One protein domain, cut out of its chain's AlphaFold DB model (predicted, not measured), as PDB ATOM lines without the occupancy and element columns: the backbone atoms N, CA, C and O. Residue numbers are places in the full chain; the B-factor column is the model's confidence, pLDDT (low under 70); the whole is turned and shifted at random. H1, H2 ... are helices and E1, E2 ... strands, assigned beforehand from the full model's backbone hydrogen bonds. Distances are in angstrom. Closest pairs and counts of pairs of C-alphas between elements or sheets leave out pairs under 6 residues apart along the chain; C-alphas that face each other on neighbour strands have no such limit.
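This is residues 38 to 152 of the 403 residues of an uncharacterized protein of Flavobacterium daejeonense (UniProt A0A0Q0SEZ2). A strongly twisted sheet of four strands forms the middle, with the long helix H4 slanting over one face and helix H1 crossing the opposite face. The short helices H2 and H3 only graze the sheet; H2 follows H1 at about a right angle, and H3 continues from strand E4 and touches H4 near that helix's first residues. The printed part has 115 residues, with four named helices and four named strands in the order H1 H2 E1 E2 E3 E4 H3 H4; the class is mixed, helices and strands. The sheet, in the order E1 E2 E3 E4, is antiparallel throughout and is a meander, each strand the antiparallel neighbour of the one before. The whole is compact and rounded, with a radius of gyration of the C-alphas of 13.8 A and spans of 34 by 30 by 29 A.

Inner strands E2, residues 85 to 93, and E3, residues 100 to 108, form an antiparallel hairpin at 154 degrees, with N 90 and O 104 2.8 A apart, within hydrogen-bond range. Edge strand E1, residues 78 to 82, forms a hairpin with E2, with N 80 to O 87 at 2.8 A. Edge strand E4, residues 114 to 120, forms a hairpin with E3, with N 105 to O 117 at 2.8 A. H4, residues 136 to 151, is on the sheet at a height of 9.7 A, over E2, E3 and, only just, with 3 C-alphas, E4; it runs slantwise to the strands, at 56 degrees to E2 on the local plane. The closest C-alphas of H4 and E3 are those of Asp 147 and Val 100, 6.0 A apart. H1, residues 44 to 56, is on the opposite face at a height of 9.7 A, across the strands at 80 degrees to E4 on the local plane. H3, residues 121 to 125, touches residues 136 to 143 of H4, with the C-alphas of Leu 124 and Arg 136 closest at 6.0 A. H2, residues 60 to 67, is close to but not clearly touching H1, with the C-alphas of Leu 54 and Arg 60 closest at 5.7 A. Every O i to N i+4 pair is within hydrogen-bond range in H1, H2 and H4; H3 has 0 of 1, but 2 of 2 O i to N i+3 pairs.

E2 is 25.2 A long, E3 24.1 A, E4 19.7 A and E1 11.7 A. H4 is 21.7 A long, H1 18.1 A, H2 10.2 A and H3 7.5 A. H1 begins at C-alpha 44, (148.669, 137.825, 163.004), and H4 ends at C-alpha 151, (141.779, 144.484, 141.557).

The C-alphas farthest apart, those of Glu 111 and Gly 152, are 39.2 A apart. The printed part has no cut, and no link is long. The mean pLDDT of the printed part is 75.8; residues 38 to 69 are under 70.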
ATOM      1  N   TRP A  38     134.585 147.875 163.892       44.44
ATOM      2  CA  TRP A  38     135.907 148.336 164.312       44.44
ATOM      3  C   TRP A  38     136.976 147.489 163.637       44.44
ATOM      4  O   TRP A  38     136.876 146.259 163.641       44.44
ATOM      5  N   ALA A  39     138.006 148.127 163.081       46.84
ATOM      6  CA  ALA A  39     139.226 147.415 162.732       46.84
ATOM      7  C   ALA A  39     139.826 146.857 164.028       46.84
ATOM      8  O   ALA A  39     140.012 147.590 164.999       46.84
ATOM      9  N   TYR A  40     140.050 145.547 164.078       43.84
ATOM     10  CA  TYR A  40     140.730 144.921 165.203       43.84
ATOM     11  C   TYR A  40     142.082 144.486 164.701       43.84
ATOM     12  O   TYR A  40     142.136 143.605 163.850       43.84
ATOM     13  N   ASP A  41     143.148 145.072 165.237       47.56
ATOM     14  CA  ASP A  41     144.519 144.722 164.876       47.56
ATOM     15  C   ASP A  41     144.892 143.370 165.505       47.56
ATOM     16  O   ASP A  41     145.623 143.222 166.486       47.56
ATOM     17  N   GLY A  42     144.198 142.343 165.026       47.44
ATOM     18  CA  GLY A  42     144.254 141.012 165.564       47.44
ATOM     19  C   GLY A  42     145.601 140.409 165.265       47.44
ATOM     20  O   GLY A  42     145.911 140.151 164.109       47.44
ATOM     21  N   ASP A  43     146.336 140.130 166.340       51.84
ATOM     22  CA  ASP A  43     147.547 139.322 166.392       51.84
ATOM     23  C   ASP A  43     147.600 138.333 165.211       51.84
ATOM     24  O   ASP A  43     146.803 137.391 165.136       51.84
ATOM     25  N   ASN A  44     148.501 138.581 164.255       53.44
ATOM     26  CA  ASN A  44     148.669 137.825 163.004       53.44
ATOM     27  C   ASN A  44     148.742 136.300 163.265       53.44
ATOM     28  O   ASN A  44     148.305 135.470 162.466       53.44
ATOM     29  N   THR A  45     149.200 135.912 164.459       57.25
ATOM     30  CA  THR A  45     149.200 134.530 164.953       57.25
ATOM     31  C   THR A  45     147.801 133.901 165.064       57.25
ATOM     32  O   THR A  45     147.642 132.710 164.788       57.25
ATOM     33  N   THR A  46     146.769 134.683 165.395       59.59
ATOM     34  CA  THR A  46     145.359 134.269 165.461       59.59
ATOM     35  C   THR A  46     144.800 134.012 164.066       59.59
ATOM     36  O   THR A  46     144.163 132.981 163.854       59.59
ATOM     37  N   ILE A  47     145.092 134.886 163.095       60.03
ATOM     38  CA  ILE A  47     144.703 134.698 161.689       60.03
ATOM     39  C   ILE A  47     145.367 133.430 161.138       60.03
ATOM     40  O   ILE A  47     144.683 132.538 160.639       60.03
ATOM     41  N   ILE A  48     146.681 133.278 161.330       62.81
ATOM     42  CA  ILE A  48     147.429 132.073 160.937       62.81
ATOM     43  C   ILE A  48     146.858 130.815 161.616       62.81
ATOM     44  O   ILE A  48     146.721 129.770 160.971       62.81
ATOM     45  N   GLY A  49     146.488 130.903 162.897       66.62
ATOM     46  CA  GLY A  49     145.868 129.819 163.660       66.62
ATOM     47  C   GLY A  49     144.503 129.404 163.109       66.62
ATOM     48  O   GLY A  49     144.281 128.217 162.868       66.62
ATOM     49  N   VAL A  50     143.623 130.370 162.833       65.75
ATOM     50  CA  VAL A  50     142.292 130.137 162.252       65.75
ATOM     51  C   VAL A  50     142.407 129.571 160.835       65.75
ATOM     52  O   VAL A  50     141.731 128.599 160.505       65.75
ATOM     53  N   ILE A  51     143.316 130.094 160.007       65.00
ATOM     54  CA  ILE A  51     143.582 129.566 158.660       65.00
ATOM     55  C   ILE A  51     144.073 128.114 158.736       65.00
ATOM     56  O   ILE A  51     143.632 127.261 157.961       65.00
ATOM     57  N   LYS A  52     144.969 127.804 159.681       68.38
ATOM     58  CA  LYS A  52     145.479 126.444 159.902       68.38
ATOM     59  C   LYS A  52     144.379 125.495 160.388       68.38
ATOM     60  O   LYS A  52     144.316 124.360 159.918       68.38
ATOM     61  N   GLU A  53     143.499 125.955 161.276       69.19
ATOM     62  CA  GLU A  53     142.344 125.197 161.769       69.19
ATOM     63  C   GLU A  53     141.324 124.934 160.654       69.19
ATOM     64  O   GLU A  53     140.859 123.810 160.503       69.19
ATOM     65  N   LEU A  54     141.039 125.914 159.794       68.00
ATOM     66  CA  LEU A  54     140.132 125.743 158.653       68.00
ATOM     67  C   LEU A  54     140.686 124.782 157.600       68.00
ATOM     68  O   LEU A  54     139.945 123.957 157.062       68.00
ATOM     69  N   LYS A  55     141.996 124.843 157.338       65.62
ATOM     70  CA  LYS A  55     142.688 123.911 156.435       65.62
ATOM     71  C   LYS A  55     142.848 122.506 157.031       65.62
ATOM     72  O   LYS A  55     143.061 121.562 156.274       65.62
ATOM     73  N   GLY A  56     142.758 122.343 158.354       65.88
ATOM     74  CA  GLY A  56     142.970 121.069 159.057       65.88
ATOM     75  C   GLY A  56     141.729 120.441 159.704       65.88
ATOM     76  O   GLY A  56     141.778 119.277 160.093       65.88
ATOM     77  N   GLY A  57     140.634 121.188 159.839       65.94
ATOM     78  CA  GLY A  57     139.475 120.824 160.653       65.94
ATOM     79  C   GLY A  57     138.364 120.088 159.904       65.94
ATOM     80  O   GLY A  57     138.421 119.845 158.700       65.94
ATOM     81  N   THR A  58     137.289 119.763 160.622       67.25
ATOM     82  CA  THR A  58     136.107 119.051 160.094       67.25
ATOM     83  C   THR A  58     135.368 119.814 158.991       67.25
ATOM     84  O   THR A  58     134.744 119.200 158.126       67.25
ATOM     85  N   ASN A  59     135.487 121.141 158.969       62.34
ATOM     86  CA  ASN A  59     134.885 122.013 157.958       62.34
ATOM     87  C   ASN A  59     135.685 122.097 156.647       62.34
ATOM     88  O   ASN A  59     135.168 122.612 155.651       62.34
ATOM     89  N   ARG A  60     136.907 121.550 156.618       65.38
ATOM     90  CA  ARG A  60     137.827 121.595 155.475       65.38
ATOM     91  C   ARG A  60     137.177 121.115 154.179       65.38
ATOM     92  O   ARG A  60     137.220 121.825 153.187       65.38
ATOM     93  N   ILE A  61     136.521 119.952 154.187       64.06
ATOM     94  CA  ILE A  61     135.937 119.351 152.972       64.06
ATOM     95  C   ILE A  61     134.801 120.220 152.406       64.06
ATOM     96  O   ILE A  61     134.650 120.345 151.190       64.06
ATOM     97  N   ALA A  62     133.987 120.820 153.278       65.56
ATOM     98  CA  ALA A  62     132.898 121.702 152.863       65.56
ATOM     99  C   ALA A  62     133.432 123.022 152.290       65.56
ATOM    100  O   ALA A  62     132.907 123.509 151.287       65.56
ATOM    101  N   LEU A  63     134.491 123.562 152.898       66.44
ATOM    102  CA  LEU A  63     135.164 124.773 152.446       66.44
ATOM    103  C   LEU A  63     135.906 124.539 151.120       66.44
ATOM    104  O   LEU A  63     135.674 125.269 150.162       66.44
ATOM    105  N   GLU A  64     136.698 123.467 151.022       65.38
ATOM    106  CA  GLU A  64     137.387 123.045 149.798       65.38
ATOM    107  C   GLU A  64     136.383 122.852 148.659       65.38
ATOM    108  O   GLU A  64     136.566 123.435 147.602       65.38
ATOM    109  N   ARG A  65     135.259 122.146 148.853       66.56
ATOM    110  CA  ARG A  65     134.235 121.992 147.794       66.56
ATOM    111  C   ARG A  65     133.638 123.307 147.299       66.56
ATOM    112  O   ARG A  65     133.295 123.398 146.123       66.56
ATOM    113  N   ARG A  66     133.468 124.296 148.179       65.25
ATOM    114  CA  ARG A  66     132.869 125.596 147.832       65.25
ATOM    115  C   ARG A  66     133.872 126.558 147.201       65.25
ATOM    116  O   ARG A  66     133.475 127.356 146.360       65.25
ATOM    117  N   LEU A  67     135.141 126.459 147.587       68.12
ATOM    118  CA  LEU A  67     136.210 127.361 147.161       68.12
ATOM    119  C   LEU A  67     137.137 126.756 146.097       68.12
ATOM    120  O   LEU A  67     137.915 127.485 145.511       68.12
ATOM    121  N   LEU A  68     137.022 125.461 145.772       62.16
ATOM    122  CA  LEU A  68     137.899 124.715 144.847       62.16
ATOM    123  C   LEU A  68     138.066 125.335 143.451       62.16
ATOM    124  O   LEU A  68     138.994 124.974 142.735       62.16
ATOM    125  N   LYS A  69     137.144 126.208 143.040       69.19
ATOM    126  CA  LYS A  69     137.178 126.885 141.737       69.19
ATOM    127  C   LYS A  69     137.635 128.341 141.825       69.19
ATOM    128  O   LYS A  69     137.835 128.954 140.792       69.19
ATOM    129  N   ASN A  70     137.771 128.893 143.021       77.81
ATOM    130  CA  ASN A  70     137.912 130.324 143.241       77.81
ATOM    131  C   ASN A  70     139.225 130.604 143.966       77.81
ATOM    132  O   ASN A  70     139.626 129.830 144.837       77.81
ATOM    133  N   ASP A  71     139.885 131.702 143.614       79.56
ATOM    134  CA  ASP A  71     141.147 132.073 144.251       79.56
ATOM    135  C   ASP A  71     140.840 132.770 145.579       79.56
ATOM    136  O   ASP A  71     140.184 133.812 145.597       79.56
ATOM    137  N   VAL A  72     141.227 132.159 146.700       84.12
ATOM    138  CA  VAL A  72     140.931 132.677 148.045       84.12
ATOM    139  C   VAL A  72     142.107 133.513 148.515       84.12
ATOM    140  O   VAL A  72     143.207 132.984 148.671       84.12
ATOM    141  N   LEU A  73     141.855 134.789 148.778       85.75
ATOM    142  CA  LEU A  73     142.877 135.786 149.075       85.75
ATOM    143  C   LEU A  73     143.097 135.879 150.585       85.75
ATOM    144  O   LEU A  73     142.582 136.762 151.268       85.75
ATOM    145  N   TRP A  74     143.828 134.910 151.128       81.12
ATOM    146  CA  TRP A  74     144.107 134.826 152.566       81.12
ATOM    147  C   TRP A  74     144.983 135.974 153.068       81.12
ATOM    148  O   TRP A  74     144.884 136.362 154.227       81.12
ATOM    149  N   GLU A  75     145.837 136.498 152.200       76.12
ATOM    150  CA  GLU A  75     146.702 137.649 152.423       76.12
ATOM    151  C   GLU A  75     145.930 138.972 152.510       76.12
ATOM    152  O   GLU A  75     146.422 139.919 153.112       76.12
ATOM    153  N   ASN A  76     144.709 139.015 151.969       82.31
ATOM    154  CA  ASN A  76     143.791 140.151 152.052       82.31
ATOM    155  C   ASN A  76     142.710 139.932 153.124       82.31
ATOM    156  O   ASN A  76     141.629 140.510 153.042       82.31
ATOM    157  N   ALA A  77     142.951 139.040 154.088       82.75
ATOM    158  CA  ALA A  77     142.001 138.792 155.160       82.75
ATOM    159  C   ALA A  77     141.963 139.970 156.146       82.75
ATOM    160  O   ALA A  77     142.991 140.340 156.708       82.75
ATOM    161  N   GLU A  78     140.769 140.497 156.412       82.12
ATOM    162  CA  GLU A  78     140.565 141.646 157.295       82.12
ATOM    163  C   GLU A  78     139.944 141.226 158.637       82.12
ATOM    164  O   GLU A  78     138.819 140.706 158.670       82.12
ATOM    165  N   PRO A  79     140.648 141.430 159.763       74.88
ATOM    166  CA  PRO A  79     140.089 141.249 161.097       74.88
ATOM    167  C   PRO A  79     139.233 142.457 161.515       74.88
ATOM    168  O   PRO A  79     139.713 143.580 161.642       74.88
ATOM    169  N   LEU A  80     137.950 142.220 161.789       79.38
ATOM    170  CA  LEU A  80     136.983 143.249 162.177       79.38
ATOM    171  C   LEU A  80     136.189 142.810 163.410       79.38
ATOM    172  O   LEU A  80     135.849 141.637 163.554       79.38
ATOM    173  N   ILE A  81     135.820 143.740 164.285       72.88
ATOM    174  CA  ILE A  81     134.767 143.521 165.283       72.88
ATOM    175  C   ILE A  81     133.454 143.968 164.657       72.88
ATOM    176  O   ILE A  81     133.333 145.121 164.261       72.88
ATOM    177  N   ILE A  82     132.491 143.050 164.545       78.56
ATOM    178  CA  ILE A  82     131.165 143.323 163.981       78.56
ATOM    179  C   ILE A  82     130.112 142.673 164.873       78.56
ATOM    180  O   ILE A  82     130.121 141.445 165.030       78.56
ATOM    181  N   GLU A  83     129.200 143.489 165.414       80.69
ATOM    182  CA  GLU A  83     128.206 143.078 166.423       80.69
ATOM    183  C   GLU A  83     128.880 142.411 167.639       80.69
ATOM    184  O   GLU A  83     128.539 141.287 168.016       80.69
ATOM    185  N   ASP A  84     129.919 143.058 168.177       75.88
ATOM    186  CA  ASP A  84     130.717 142.605 169.331       75.88
ATOM    187  C   ASP A  84     131.426 141.250 169.145       75.88
ATOM    188  O   ASP A  84     131.971 140.666 170.085       75.88
ATOM    189  N   LYS A  85     131.463 140.734 167.912       78.69
ATOM    190  CA  LYS A  85     132.162 139.494 167.560       78.69
ATOM    191  C   LYS A  85     133.401 139.809 166.746       78.69
ATOM    192  O   LYS A  85     133.316 140.489 165.728       78.69
ATOM    193  N   LYS A  86     134.540 139.242 167.151       78.94
ATOM    194  CA  LYS A  86     135.772 139.246 166.353       78.94
ATOM    195  C   LYS A  86     135.573 138.343 165.138       78.94
ATOM    196  O   LYS A  86     135.372 137.133 165.284       78.94
ATOM    197  N   ARG A  87     135.595 138.943 163.956       85.12
ATOM    198  CA  ARG A  87     135.406 138.291 162.665       85.12
ATOM    199  C   ARG A  87     136.656 138.448 161.816       85.12
ATOM    200  O   ARG A  87     137.346 139.453 161.914       85.12
ATOM    201  N   ILE A  88     136.923 137.470 160.962       84.19
ATOM    202  CA  ILE A  88     137.920 137.593 159.895       84.19
ATOM    203  C   ILE A  88     137.171 137.480 158.574       84.19
ATOM    204  O   ILE A  88     136.498 136.471 158.336       84.19
ATOM    205  N   LEU A  89     137.245 138.517 157.746       89.69
ATOM    206  CA  LEU A  89     136.652 138.544 156.417       89.69
ATOM    207  C   LEU A  89     137.714 138.167 155.391       89.69
ATOM    208  O   LEU A  89     138.755 138.801 155.321       89.69
ATOM    209  N   VAL A  90     137.470 137.114 154.613       89.19
ATOM    210  CA  VAL A  90     138.417 136.612 153.611       89.19
ATOM    211  C   VAL A  90     137.773 136.694 152.228       89.19
ATOM    212  O   VAL A  90     136.828 135.937 151.959       89.19
ATOM    213  N   PRO A  91     138.239 137.593 151.348       91.38
ATOM    214  CA  PRO A  91     137.705 137.704 150.001       91.38
ATOM    215  C   PRO A  91     138.158 136.533 149.121       91.38
ATOM    216  O   PRO A  91     139.210 135.924 149.326       91.38
ATOM    217  N   PHE A  92     137.353 136.206 148.112       88.44
ATOM    218  CA  PHE A  92     137.749 135.269 147.064       88.44
ATOM    219  C   PHE A  92     137.263 135.708 145.681       88.44
ATOM    220  O   PHE A  92     136.157 136.234 145.509       88.44
ATOM    221  N   LEU A  93     138.120 135.484 144.689       85.31
ATOM    222  CA  LEU A  93     137.966 135.940 143.314       85.31
ATOM    223  C   LEU A  93     137.234 134.929 142.439       85.31
ATOM    224  O   LEU A  93     137.204 133.727 142.720       85.31
ATOM    225  N   SER A  94     136.663 135.420 141.340       81.62
ATOM    226  CA  SER A  94     136.240 134.558 140.239       81.62
ATOM    227  C   SER A  94     137.425 133.787 139.649       81.62
ATOM    228  O   SER A  94     138.581 134.180 139.795       81.62
ATOM    229  N   ILE A  95     137.125 132.699 138.933       76.00
ATOM    230  CA  ILE A  95     138.119 131.888 138.203       76.00
ATOM    231  C   ILE A  95     139.028 132.769 137.326       76.00
ATOM    232  O   ILE A  95     140.229 132.524 137.243       76.00
ATOM    233  N   ASN A  96     138.452 133.794 136.695       78.12
ATOM    234  CA  ASN A  96     139.156 134.681 135.772       78.12
ATOM    235  C   ASN A  96     139.871 135.848 136.471       78.12
ATOM    236  O   ASN A  96     140.621 136.560 135.818       78.12
ATOM    237  N   LYS A  97     139.679 136.021 137.789       82.00
ATOM    238  CA  LYS A  97     140.217 137.132 138.596       82.00
ATOM    239  C   LYS A  97     139.697 138.521 138.212       82.00
ATOM    240  O   LYS A  97     140.297 139.519 138.587       82.00
ATOM    241  N   ASP A  98     138.553 138.582 137.539       76.88
ATOM    242  CA  ASP A  98     137.967 139.844 137.070       76.88
ATOM    243  C   ASP A  98     137.163 140.571 138.161       76.88
ATOM    244  O   ASP A  98     136.844 141.748 138.023       76.88
ATOM    245  N   ASN A  99     136.783 139.871 139.235       76.75
ATOM    246  CA  ASN A  99     135.962 140.419 140.315       76.75
ATOM    247  C   ASN A  99     136.027 139.583 141.601       76.75
ATOM    248  O   ASN A  99     136.226 138.363 141.571       76.75
ATOM    249  N   VAL A 100     135.766 140.233 142.739       84.25
ATOM    250  CA  VAL A 100     135.593 139.570 144.038       84.25
ATOM    251  C   VAL A 100     134.180 138.993 144.137       84.25
ATOM    252  O   VAL A 100     133.201 139.707 144.341       84.25
ATOM    253  N   ILE A 101     134.026 137.679 144.001       84.38
ATOM    254  CA  ILE A 101     132.697 137.045 143.913       84.38
ATOM    255  C   ILE A 101     132.102 136.651 145.262       84.38
ATOM    256  O   ILE A 101     130.910 136.335 145.332       84.38
ATOM    257  N   GLY A 102     132.897 136.653 146.326       88.69
ATOM    258  CA  GLY A 102     132.392 136.391 147.661       88.69
ATOM    259  C   GLY A 102     133.373 136.734 148.769       88.69
ATOM    260  O   GLY A 102     134.554 136.979 148.532       88.69
ATOM    261  N   VAL A 103     132.841 136.744 149.986       91.69
ATOM    262  CA  VAL A 103     133.575 136.963 151.228       91.69
ATOM    263  C   VAL A 103     133.188 135.859 152.204       91.69
ATOM    264  O   VAL A 103     132.006 135.584 152.436       91.69
ATOM    265  N   LEU A 104     134.197 135.201 152.761       89.31
ATOM    266  CA  LEU A 104     134.059 134.259 153.860       89.31
ATOM    267  C   LEU A 104     134.180 135.034 155.173       89.31
ATOM    268  O   LEU A 104     135.180 135.702 155.390       89.31
ATOM    269  N   SER A 105     133.189 134.938 156.052       90.06
ATOM    270  CA  SER A 105     133.263 135.493 157.402       90.06
ATOM    271  C   SER A 105     133.529 134.377 158.395       90.06
ATOM    272  O   SER A 105     132.767 133.417 158.475       90.06
ATOM    273  N   LEU A 106     134.614 134.500 159.146       85.44
ATOM    274  CA  LEU A 106     135.056 133.526 160.133       85.44
ATOM    275  C   LEU A 106     134.837 134.094 161.527       85.44
ATOM    276  O   LEU A 106     135.252 135.217 161.790       85.44
ATOM    277  N   VAL A 107     134.221 133.322 162.419       84.44
ATOM    278  CA  VAL A 107     133.956 133.734 163.803       84.44
ATOM    279  C   VAL A 107     134.329 132.607 164.748       84.44
ATOM    280  O   VAL A 107     133.900 131.467 164.562       84.44
ATOM    281  N   LYS A 108     135.091 132.932 165.790       77.69
ATOM    282  CA  LYS A 108     135.352 132.017 166.899       77.69
ATOM    283  C   LYS A 108     134.314 132.265 167.990       77.69
ATOM    284  O   LYS A 108     134.173 133.399 168.445       77.69
ATOM    285  N   ASP A 109     133.551 131.239 168.350       77.38
ATOM    286  CA  ASP A 109     132.582 131.334 169.444       77.38
ATOM    287  C   ASP A 109     133.275 131.335 170.822       77.38
ATOM    288  O   ASP A 109     134.503 131.222 170.928       77.38
ATOM    289  N   ALA A 110     132.491 131.518 171.888       74.44
ATOM    290  CA  ALA A 110     133.001 131.586 173.259       74.44
ATOM    291  C   ALA A 110     133.656 130.265 173.703       74.44
ATOM    292  O   ALA A 110     134.553 130.258 174.545       74.44
ATOM    293  N   GLU A 111     133.238 129.152 173.103       79.19
ATOM    294  CA  GLU A 111     133.768 127.808 173.312       79.19
ATOM    295  C   GLU A 111     135.068 127.554 172.528       79.19
ATOM    296  O   GLU A 111     135.680 126.490 172.649       79.19
ATOM    297  N   GLY A 112     135.517 128.531 171.737       72.31
ATOM    298  CA  GLY A 112     136.743 128.453 170.959       72.31
ATOM    299  C   GLY A 112     136.606 127.658 169.661       72.31
ATOM    300  O   GLY A 112     137.624 127.312 169.064       72.31
ATOM    301  N   LYS A 113     135.385 127.373 169.209       79.81
ATOM    302  CA  LYS A 113     135.102 126.689 167.951       79.81
ATOM    303  C   LYS A 113     134.931 127.705 166.822       79.81
ATOM    304  O   LYS A 113     134.228 128.708 166.934       79.81
ATOM    305  N   THR A 114     135.566 127.412 165.691       76.62
ATOM    306  CA  THR A 114     135.470 128.250 164.493       76.62
ATOM    307  C   THR A 114     134.198 127.929 163.702       76.62
ATOM    308  O   THR A 114     133.995 126.807 163.223       76.62
ATOM    309  N   THR A 115     133.349 128.935 163.529       82.81
ATOM    310  CA  THR A 115     132.190 128.939 162.629       82.81
ATOM    311  C   THR A 115     132.469 129.836 161.428       82.81
ATOM    312  O   THR A 115     133.334 130.714 161.487       82.81
ATOM    313  N   PHE A 116     131.783 129.589 160.312       83.75
ATOM    314  CA  PHE A 116     131.927 130.424 159.127       83.75
ATOM    315  C   PHE A 116     130.599 130.637 158.410       83.75
ATOM    316  O   PHE A 116     129.811 129.704 158.249       83.75
ATOM    317  N   ASP A 117     130.419 131.858 157.925       87.94
ATOM    318  CA  ASP A 117     129.367 132.264 157.006       87.94
ATOM    319  C   ASP A 117     130.000 132.701 155.686       87.94
ATOM    320  O   ASP A 117     131.177 133.050 155.616       87.94
ATOM    321  N   MET A 118     129.230 132.670 154.606       86.62
ATOM    322  CA  MET A 118     129.704 133.093 153.295       86.62
ATOM    323  C   MET A 118     128.654 133.980 152.659       86.62
ATOM    324  O   MET A 118     127.492 133.589 152.572       86.62
ATOM    325  N   VAL A 119     129.090 135.135 152.176       89.25
ATOM    326  CA  VAL A 119     128.277 135.997 151.324       89.25
ATOM    327  C   VAL A 119     128.872 135.950 149.938       89.25
ATOM    328  O   VAL A 119     130.040 136.275 149.744       89.25
ATOM    329  N   VAL A 120     128.077 135.520 148.966       86.56
ATOM    330  CA  VAL A 120     128.457 135.595 147.556       86.56
ATOM    331  C   VAL A 120     127.726 136.754 146.907       86.56
ATOM    332  O   VAL A 120     126.573 137.029 147.221       86.56
ATOM    333  N   ARG A 121     128.381 137.423 145.961       79.44
ATOM    334  CA  ARG A 121     127.868 138.639 145.320       79.44
ATOM    335  C   ARG A 121     126.470 138.448 144.714       79.44
ATOM    336  O   ARG A 121     125.630 139.335 144.805       79.44
ATOM    337  N   LYS A 122     126.167 137.254 144.188       80.44
ATOM    338  CA  LYS A 122     124.826 136.900 143.679       80.44
ATOM    339  C   LYS A 122     123.712 136.973 144.736       80.44
ATOM    340  O   LYS A 122     122.560 137.212 144.383       80.44
ATOM    341  N   ASP A 123     124.032 136.790 146.017       80.94
ATOM    342  CA  ASP A 123     123.057 136.863 147.110       80.94
ATOM    343  C   ASP A 123     122.619 138.311 147.365       80.94
ATOM    344  O   ASP A 123     121.529 138.548 147.883       80.94
ATOM    345  N   LEU A 124     123.414 139.297 146.933       76.94
ATOM    346  CA  LEU A 124     123.024 140.705 146.985       76.94
ATOM    347  C   LEU A 124     121.882 141.006 146.012       76.94
ATOM    348  O   LEU A 124     120.994 141.781 146.349       76.94
ATOM    349  N   MET A 125     121.837 140.332 144.862       71.88
ATOM    350  CA  MET A 125     120.759 140.498 143.877       71.88
ATOM    351  C   MET A 125     119.477 139.772 144.292       71.88
ATOM    352  O   MET A 125     118.369 140.157 143.914       71.88
ATOM    353  N   ASN A 126     119.602 138.719 145.097       78.88
ATOM    354  CA  ASN A 126     118.452 137.970 145.563       78.88
ATOM    355  C   ASN A 126     117.838 138.628 146.810       78.88
ATOM    356  O   ASN A 126     118.339 138.487 147.927       78.88
ATOM    357  N   LYS A 127     116.689 139.299 146.638       75.62
ATOM    358  CA  LYS A 127     115.954 139.940 147.746       75.62
ATOM    359  C   LYS A 127     115.608 138.966 148.880       75.62
ATOM    360  O   LYS A 127     115.571 139.395 150.032       75.62
ATOM    361  N   SER A 128     115.418 137.678 148.575       80.12
ATOM    362  CA  SER A 128     115.091 136.643 149.561       80.12
ATOM    363  C   SER A 128     116.311 135.989 150.218       80.12
ATOM    364  O   SER A 128     116.136 135.163 151.113       80.12
ATOM    365  N   ALA A 129     117.536 136.292 149.777       77.75
ATOM    366  CA  ALA A 129     118.733 135.759 150.414       77.75
ATOM    367  C   ALA A 129     118.927 136.402 151.791       77.75
ATOM    368  O   ALA A 129     118.901 137.628 151.936       77.75
ATOM    369  N   LYS A 130     119.122 135.558 152.808       87.00
ATOM    370  CA  LYS A 130     119.445 136.001 154.162       87.00
ATOM    371  C   LYS A 130     120.944 136.279 154.239       87.00
ATOM    372  O   LYS A 130     121.744 135.361 154.091       87.00
ATOM    373  N   LEU A 131     121.296 137.538 154.467       86.69
ATOM    374  CA  LEU A 131     122.671 137.967 154.717       86.69
ATOM    375  C   LEU A 131     122.974 137.853 156.221       86.69
ATOM    376  O   LEU A 131     122.032 137.900 157.017       86.69
ATOM    377  N   PRO A 132     124.242 137.646 156.617       85.94
ATOM    378  CA  PRO A 132     124.592 137.317 157.993       85.94
ATOM    379  C   PRO A 132     124.434 138.519 158.940       85.94
ATOM    380  O   PRO A 132     123.434 138.578 159.645       85.94
ATOM    381  N   PHE A 133     125.385 139.458 158.957       84.94
ATOM    382  CA  PHE A 133     125.446 140.542 159.958       84.94
ATOM    383  C   PHE A 133     125.241 141.947 159.380       84.94
ATOM    384  O   PHE A 133     124.648 142.791 160.034       84.94
ATOM    385  N   TRP A 134     125.668 142.215 158.143       83.25
ATOM    386  CA  TRP A 134     125.393 143.506 157.504       83.25
ATOM    387  C   TRP A 134     124.130 143.499 156.655       83.25
ATOM    388  O   TRP A 134     123.746 142.491 156.048       83.25
ATOM    389  N   LYS A 135     123.537 144.687 156.527       82.69
ATOM    390  CA  LYS A 135     122.516 144.963 155.514       82.69
ATOM    391  C   LYS A 135     123.101 144.829 154.107       82.69
ATOM    392  O   LYS A 135     124.293 145.003 153.868       82.69
ATOM    393  N   ARG A 136     122.224 144.563 153.140       82.69
ATOM    394  CA  ARG A 136     122.583 144.360 151.726       82.69
ATOM    395  C   ARG A 136     123.370 145.528 151.119       82.69
ATOM    396  O   ARG A 136     124.299 145.281 150.362       82.69
ATOM    397  N   SER A 137     123.020 146.768 151.461       73.62
ATOM    398  CA  SER A 137     123.712 147.974 150.983       73.62
ATOM    399  C   SER A 137     125.162 148.051 151.463       73.62
ATOM    400  O   SER A 137     126.044 148.386 150.682       73.62
ATOM    401  N   LEU A 138     125.419 147.690 152.720       76.88
ATOM    402  CA  LEU A 138     126.766 147.672 153.289       76.88
ATOM    403  C   LEU A 138     127.619 146.574 152.664       76.88
ATOM    404  O   LEU A 138     128.751 146.835 152.273       76.88
ATOM    405  N   TRP A 139     127.049 145.383 152.458       83.12
ATOM    406  CA  TRP A 139     127.728 144.348 151.682       83.12
ATOM    407  C   TRP A 139     128.069 144.824 150.269       83.12
ATOM    408  O   TRP A 139     129.192 144.618 149.825       83.12
ATOM    409  N   ALA A 140     127.138 145.481 149.569       77.06
ATOM    410  CA  ALA A 140     127.397 146.012 148.231       77.06
ATOM    411  C   ALA A 140     128.548 147.035 148.224       77.06
ATOM    412  O   ALA A 140     129.439 146.936 147.383       77.06
ATOM    413  N   GLY A 141     128.571 147.952 149.199       75.31
ATOM    414  CA  GLY A 141     129.680 148.889 149.394       75.31
ATOM    415  C   GLY A 141     131.011 148.182 149.663       75.31
ATOM    416  O   GLY A 141     132.011 148.506 149.031       75.31
ATOM    417  N   TYR A 142     131.008 147.157 150.520       84.75
ATOM    418  CA  TYR A 142     132.206 146.381 150.845       84.75
ATOM    419  C   TYR A 142     132.765 145.626 149.628       84.75
ATOM    420  O   TYR A 142     133.958 145.682 149.361       84.75
ATOM    421  N   PHE A 143     131.914 144.988 148.815       80.62
ATOM    422  CA  PHE A 143     132.364 144.350 147.568       80.62
ATOM    423  C   PHE A 143     132.960 145.347 146.566       80.62
ATOM    424  O   PHE A 143     133.919 145.006 145.877       80.62
ATOM    425  N   LYS A 144     132.411 146.566 146.492       78.62
ATOM    426  CA  LYS A 144     132.924 147.639 145.628       78.62
ATOM    427  C   LYS A 144     134.296 148.127 146.099       78.62
ATOM    428  O   LYS A 144     135.181 148.312 145.268       78.62
ATOM    429  N   ALA A 145     134.481 148.287 147.412       78.25
ATOM    430  CA  ALA A 145     135.779 148.607 148.004       78.25
ATOM    431  C   ALA A 145     136.811 147.515 147.684       78.25
ATOM    432  O   ALA A 145     137.862 147.813 147.132       78.25
ATOM    433  N   LEU A 146     136.458 146.238 147.873       84.94
ATOM    434  CA  LEU A 146     137.361 145.126 147.560       84.94
ATOM    435  C   LEU A 146     137.741 145.054 146.072       84.94
ATOM    436  O   LEU A 146     138.898 144.788 145.762       84.94
ATOM    437  N   ASP A 147     136.819 145.307 145.137       78.31
ATOM    438  CA  ASP A 147     137.160 145.369 143.704       78.31
ATOM    439  C   ASP A 147     138.136 146.516 143.391       78.31
ATOM    440  O   ASP A 147     139.035 146.367 142.560       78.31
ATOM    441  N   LYS A 148     137.981 147.663 144.060       79.31
ATOM    442  CA  LYS A 148     138.896 148.797 143.912       79.31
ATOM    443  C   LYS A 148     140.272 148.470 144.491       79.31
ATOM    444  O   LYS A 148     141.271 148.672 143.805       79.31
ATOM    445  N   ASP A 149     140.317 147.947 145.708       80.62
ATOM    446  CA  ASP A 149     141.554 147.810 146.478       80.62
ATOM    447  C   ASP A 149     142.381 146.598 146.033       80.62
ATOM    448  O   ASP A 149     143.601 146.683 145.911       80.62
ATOM    449  N   ILE A 150     141.724 145.474 145.730       84.00
ATOM    450  CA  ILE A 150     142.398 144.227 145.335       84.00
ATOM    451  C   ILE A 150     142.680 144.202 143.833       84.00
ATOM    452  O   ILE A 150     143.747 143.761 143.406       84.00
ATOM    453  N   LEU A 151     141.717 144.637 143.016       80.75
ATOM    454  CA  LEU A 151     141.779 144.484 141.557       80.75
ATOM    455  C   LEU A 151     142.062 145.805 140.827       80.75
ATOM    456  O   LEU A 151     142.223 145.806 139.607       80.75
ATOM    457  N   GLY A 152     142.138 146.933 141.542       77.62
ATOM    458  CA  GLY A 152     142.381 148.247 140.942       77.62
ATOM    459  C   GLY A 152     141.215 148.760 140.093       77.62
ATOM    460  O   GLY A 152     141.402 149.660 139.269       77.62
TER     461      GLY A 152